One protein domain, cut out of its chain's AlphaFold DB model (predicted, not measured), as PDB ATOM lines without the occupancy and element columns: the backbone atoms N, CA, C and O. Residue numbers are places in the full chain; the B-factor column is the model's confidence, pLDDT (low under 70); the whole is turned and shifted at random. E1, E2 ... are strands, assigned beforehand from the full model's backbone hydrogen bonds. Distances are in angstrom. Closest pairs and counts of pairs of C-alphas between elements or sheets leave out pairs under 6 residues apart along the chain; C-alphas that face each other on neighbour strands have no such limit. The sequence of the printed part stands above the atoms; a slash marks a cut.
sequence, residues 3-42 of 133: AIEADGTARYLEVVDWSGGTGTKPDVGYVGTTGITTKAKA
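What this domain is: This is residues 3 to 42 of the 133 residues of an uncharacterized protein of Sphingomonas sp. PAMC26645 (UniProt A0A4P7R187). A small, strongly twisted ribbon of four short strands makes the body, the tight hairpin E1 and E2 at one end and the tight hairpin E3 and E4 set crosswise beside the last residues of E2. Between E2 and E3 the chain goes out in a long loop, whose residues 19 to 24 stick out free and give much of the length. The 40 printed residues hold no named helix and four strands, E1 to E4 along the chain, in an antiparallel sheet of order E1, E2, E3, E4. The class is all strand, though under half of the residues are in named elements. The whole is loose, with a radius of gyration of the C-alphas of 11.4 A, and spans 37 by 18 by 11 A.

Where its parts are: E1 is residues 3 to 7, 12.7 A long, from C-alpha 3 at (-11.250, -10.399, 35.238). E2 is residues 10 to 15, 16.3 A long. E3, residues 29 to 32, measures 9.2 A. E4, residues 35 to 37, measures 6.4 A and ends with C-alpha 37 at (-5.944, -6.705, 48.218).

How they stand to each other: The strands form a meander, each the antiparallel neighbour of the one before. E1, an edge strand, forms a hairpin with E2 at 146 degrees between directions; N 5 and O 12 are within hydrogen-bond range at 2.9 A. The pairing of E2 is staggered: residues 10 to 14 pair with E1, residues 14 to 15 with E3. E2 and E3 form a hairpin at 112 degrees; N 15 and O 29 are within hydrogen-bond range at 2.8 A. E3 and the edge strand E4 form a hairpin at 126 degrees, with N 30 and O 37 at 2.9 A. E1 is apart from E3 and E4. The sheet is only just strongly twisted, its C-alphas up to 4.3 A off the best plane.

The domain as a whole: The C-alphas farthest apart, those of Thr 9 and Thr 22, are 37.5 A from each other. The printed part has no cut. The link from E2 to E3, 13 residues, is long; the other two are tight. Mean pLDDT of the printed part is 93.4, and no printed residue is under 70.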
ATOM      1  N   ALA A   3      -9.834 -10.084  35.338       95.75
ATOM      2  CA  ALA A   3     -11.250 -10.399  35.238       95.75
ATOM      3  C   ALA A   3     -12.095  -9.359  35.981       95.75
ATOM      4  O   ALA A   3     -11.615  -8.667  36.878       95.75
ATOM      5  N   ILE A   4     -13.369  -9.262  35.598       96.62
ATOM      6  CA  ILE A   4     -14.383  -8.562  36.384       96.62
ATOM      7  C   ILE A   4     -15.202  -9.618  37.108       96.62
ATOM      8  O   ILE A   4     -15.919 -10.389  36.469       96.62
ATOM      9  N   GLU A   5     -15.114  -9.634  38.430       96.81
ATOM     10  CA  GLU A   5     -15.955 -10.490  39.253       96.81
ATOM     11  C   GLU A   5     -17.278  -9.781  39.562       96.81
ATOM     12  O   GLU A   5     -17.315  -8.587  39.879       96.81
ATOM     13  N   ALA A   6     -18.376 -10.528  39.478       95.69
ATOM     14  CA  ALA A   6     -19.702 -10.083  39.864       95.69
ATOM     15  C   ALA A   6     -20.106 -10.717  41.199       95.69
ATOM     16  O   ALA A   6     -20.214 -11.935  41.295       95.69
ATOM     17  N   ASP A   7     -20.406  -9.880  42.191       93.88
ATOM     18  CA  ASP A   7     -20.932 -10.298  43.492       93.88
ATOM     19  C   ASP A   7     -22.258  -9.566  43.735       93.88
ATOM     20  O   ASP A   7     -22.299  -8.388  44.104       93.88
ATOM     21  N   GLY A   8     -23.365 -10.210  43.360       92.88
ATOM     22  CA  GLY A   8     -24.666  -9.547  43.272       92.88
ATOM     23  C   GLY A   8     -24.630  -8.337  42.324       92.88
ATOM     24  O   GLY A   8     -24.350  -8.464  41.126       92.88
ATOM     25  N   THR A   9     -24.917  -7.144  42.856       90.06
ATOM     26  CA  THR A   9     -24.841  -5.869  42.115       90.06
ATOM     27  C   THR A   9     -23.431  -5.284  42.063       90.06
ATOM     28  O   THR A   9     -23.167  -4.425  41.217       90.06
ATOM     29  N   ALA A  10     -22.524  -5.743  42.925       92.62
ATOM     30  CA  ALA A  10     -21.160  -5.251  42.984       92.62
ATOM     31  C   ALA A  10     -20.305  -5.825  41.849       92.62
ATOM     32  O   ALA A  10     -20.523  -6.943  41.368       92.62
ATOM     33  N   ARG A  11     -19.339  -5.032  41.392       96.00
ATOM     34  CA  ARG A  11     -18.360  -5.420  40.375       96.00
ATOM     35  C   ARG A  11     -16.968  -5.108  40.892       96.00
ATOM     36  O   ARG A  11     -16.726  -3.982  41.313       96.00
ATOM     37  N   TYR A  12     -16.067  -6.077  40.834       96.81
ATOM     38  CA  TYR A  12     -14.697  -5.932  41.317       96.81
ATOM     39  C   TYR A  12     -13.703  -6.290  40.220       96.81
ATOM     40  O   TYR A  12     -13.966  -7.173  39.407       96.81
ATOM     41  N   LEU A  13     -12.560  -5.607  40.200       97.00
ATOM     42  CA  LEU A  13     -11.454  -5.948  39.312       97.00
ATOM     43  C   LEU A  13     -10.549  -6.968  40.008       97.00
ATOM     44  O   LEU A  13      -9.966  -6.660  41.047       97.00
ATOM     45  N   GLU A  14     -10.426  -8.161  39.438       97.50
ATOM     46  CA  GLU A  14      -9.681  -9.279  40.015       97.50
ATOM     47  C   GLU A  14      -8.516  -9.691  39.111       97.50
ATOM     48  O   GLU A  14      -8.667  -9.944  37.913       97.50
ATOM     49  N   VAL A  15      -7.332  -9.783  39.701       96.56
ATOM     50  CA  VAL A  15      -6.164 -10.427  39.113       96.56
ATOM     51  C   VAL A  15      -6.222 -11.903  39.469       96.56
ATOM     52  O   VAL A  15      -5.899 -12.288  40.588       96.56
ATOM     53  N   VAL A  16      -6.620 -12.722  38.501       95.75
ATOM     54  CA  VAL A  16      -6.807 -14.171  38.682       95.75
ATOM     55  C   VAL A  16      -5.538 -14.971  38.409       95.75
ATOM     56  O   VAL A  16      -5.365 -16.070  38.925       95.75
ATOM     57  N   ASP A  17      -4.641 -14.434  37.578       94.25
ATOM     58  CA  ASP A  17      -3.413 -15.127  37.207       94.25
ATOM     59  C   ASP A  17      -2.348 -14.164  36.662       94.25
ATOM     60  O   ASP A  17      -2.650 -13.041  36.263       94.25
ATOM     61  N   TRP A  18      -1.113 -14.634  36.536       91.19
ATOM     62  CA  TRP A  18      -0.015 -13.986  35.830       91.19
ATOM     63  C   TRP A  18       0.631 -15.003  34.897       91.19
ATOM     64  O   TRP A  18       0.993 -16.099  35.317       91.19
ATOM     65  N   SER A  19       0.796 -14.628  33.635       90.00
ATOM     66  CA  SER A  19       1.453 -15.452  32.624       90.00
ATOM     67  C   SER A  19       2.644 -14.691  32.052       90.00
ATOM     68  O   SER A  19       2.479 -13.552  31.612       90.00
ATOM     69  N   GLY A  20       3.813 -15.332  32.012       86.44
ATOM     70  CA  GLY A  20       5.057 -14.740  31.512       86.44
ATOM     71  C   GLY A  20       5.882 -14.008  32.580       86.44
ATOM     72  O   GLY A  20       5.524 -13.988  33.755       86.44
ATOM     73  N   GLY A  21       7.001 -13.419  32.147       85.56
ATOM     74  CA  GLY A  21       7.985 -12.762  33.016       85.56
ATOM     75  C   GLY A  21       9.073 -13.705  33.547       85.56
ATOM     76  O   GLY A  21       9.028 -14.917  33.341       85.56
ATOM     77  N   THR A  22      10.078 -13.132  34.209       88.81
ATOM     78  CA  THR A  22      11.125 -13.857  34.943       88.81
ATOM     79  C   THR A  22      10.995 -13.561  36.440       88.81
ATOM     80  O   THR A  22      10.624 -12.454  36.824       88.81
ATOM     81  N   GLY A  23      11.300 -14.544  37.293       89.88
ATOM     82  CA  GLY A  23      11.201 -14.416  38.753       89.88
ATOM     83  C   GLY A  23       9.928 -15.021  39.353       89.88
ATOM     84  O   GLY A  23       9.198 -15.760  38.691       89.88
ATOM     85  N   THR A  24       9.694 -14.749  40.639       91.12
ATOM     86  CA  THR A  24       8.518 -15.249  41.363       91.12
ATOM     87  C   THR A  24       7.260 -14.560  40.861       91.12
ATOM     88  O   THR A  24       7.209 -13.336  40.729       91.12
ATOM     89  N   LYS A  25       6.229 -15.360  40.604       89.25
ATOM     90  CA  LYS A  25       4.911 -14.874  40.215       89.25
ATOM     91  C   LYS A  25       4.344 -13.921  41.285       89.25
ATOM     92  O   LYS A  25       4.391 -14.287  42.459       89.25
ATOM     93  N   PRO A  26       3.804 -12.747  40.913       90.44
ATOM     94  CA  PRO A  26       3.178 -11.849  41.877       90.44
ATOM     95  C   PRO A  26       1.901 -12.436  42.488       90.44
ATOM     96  O   PRO A  26       1.312 -13.384  41.956       90.44
ATOM     97  N   ASP A  27       1.443 -11.807  43.568       92.12
ATOM     98  CA  ASP A  27       0.194 -12.170  44.233       92.12
ATOM     99  C   ASP A  27      -1.028 -11.959  43.324       92.12
ATOM    100  O   ASP A  27      -1.053 -11.101  42.433       92.12
ATOM    101  N   VAL A  28      -2.058 -12.764  43.574       95.81
ATOM    102  CA  VAL A  28      -3.384 -12.695  42.944       95.81
ATOM    103  C   VAL A  28      -4.412 -12.196  43.958       95.81
ATOM    104  O   VAL A  28      -4.212 -12.314  45.168       95.81
ATOM    105  N   GLY A  29      -5.507 -11.616  43.476       96.56
ATOM    106  CA  GLY A  29      -6.536 -11.013  44.321       96.56
ATOM    107  C   GLY A  29      -7.177  -9.801  43.662       96.56
ATOM    108  O   GLY A  29      -7.169  -9.661  42.444       96.56
ATOM    109  N   TYR A  30      -7.722  -8.888  44.456       97.62
ATOM    110  CA  TYR A  30      -8.501  -7.765  43.944       97.62
ATOM    111  C   TYR A  30      -7.671  -6.499  43.830       97.62
ATOM    112  O   TYR A  30      -6.836  -6.219  44.684       97.62
ATOM    113  N   VAL A  31      -7.921  -5.692  42.804       95.75
ATOM    114  CA  VAL A  31      -7.225  -4.414  42.627       95.75
ATOM    115  C   VAL A  31      -7.795  -3.389  43.604       95.75
ATOM    116  O   VAL A  31      -8.929  -2.946  43.455       95.75
ATOM    117  N   GLY A  32      -7.007  -3.012  44.608       93.62
ATOM    118  CA  GLY A  32      -7.293  -1.939  45.558       93.62
ATOM    119  C   GLY A  32      -6.489  -0.669  45.271       93.62
ATOM    120  O   GLY A  32      -5.643  -0.623  44.381       93.62
ATOM    121  N   THR A  33      -6.720   0.377  46.067       87.69
ATOM    122  CA  THR A  33      -6.071   1.693  45.894       87.69
ATOM    123  C   THR A  33      -4.562   1.684  46.145       87.69
ATOM    124  O   THR A  33      -3.855   2.547  45.634       87.69
ATOM    125  N   THR A  34      -4.056   0.714  46.913       91.75
ATOM    126  CA  THR A  34      -2.628   0.570  47.249       91.75
ATOM    127  C   THR A  34      -1.981  -0.664  46.613       91.75
ATOM    128  O   THR A  34      -0.865  -1.015  46.984       91.75
ATOM    129  N   GLY A  35      -2.674  -1.353  45.699       92.88
ATOM    130  CA  GLY A  35      -2.217  -2.603  45.082       92.88
ATOM    131  C   GLY A  35      -3.202  -3.759  45.262       92.88
ATOM    132  O   GLY A  35      -4.393  -3.541  45.486       92.88
ATOM    133  N   ILE A  36      -2.708  -4.995  45.145       95.81
ATOM    134  CA  ILE A  36      -3.530  -6.208  45.274       95.81
ATOM    135  C   ILE A  36      -3.992  -6.378  46.726       95.81
ATOM    136  O   ILE A  36      -3.220  -6.215  47.669       95.81
ATOM    137  N   THR A  37      -5.278  -6.661  46.916       96.69
ATOM    138  CA  THR A  37      -5.944  -6.705  48.218       96.69
ATOM    139  C   THR A  37      -7.047  -7.766  48.258       96.69
ATOM    140  O   THR A  37      -7.297  -8.480  47.287       96.69
ATOM    141  N   THR A  38      -7.718  -7.892  49.402       96.06
ATOM    142  CA  THR A  38      -8.868  -8.791  49.566       96.06
ATOM    143  C   THR A  38     -10.152  -8.151  49.038       96.06
ATOM    144  O   THR A  38     -10.287  -6.926  49.047       96.06
ATOM    145  N   LYS A  39     -11.145  -8.967  48.656       94.69
ATOM    146  CA  LYS A  39     -12.447  -8.487  48.149       94.69
ATOM    147  C   LYS A  39     -13.068  -7.402  49.033       94.69
ATOM    148  O   LYS A  39     -13.526  -6.381  48.538       94.69
ATOM    149  N   ALA A  40     -13.025  -7.593  50.353       92.94
ATOM    150  CA  ALA A  40     -13.622  -6.678  51.326       92.94
ATOM    151  C   ALA A  40     -13.026  -5.256  51.306       92.94
ATOM    152  O   ALA A  40     -13.660  -4.324  51.790       92.94
ATOM    153  N   LYS A  41     -11.809  -5.087  50.774       92.88
ATOM    154  CA  LYS A  41     -11.122  -3.792  50.648       92.88
ATOM    155  C   LYS A  41     -11.057  -3.289  49.204       92.88
ATOM    156  O   LYS A  41     -10.522  -2.209  48.963       92.88
ATOM    157  N   ALA A  42     -11.566  -4.065  48.251       93.94
ATOM    158  CA  ALA A  42     -11.580  -3.694  46.849       93.94
ATOM    159  C   ALA A  42     -12.722  -2.703  46.560       93.94
ATOM    160  O   ALA A  42     -13.810  -2.825  47.131       93.94
TER     161      ALA A  42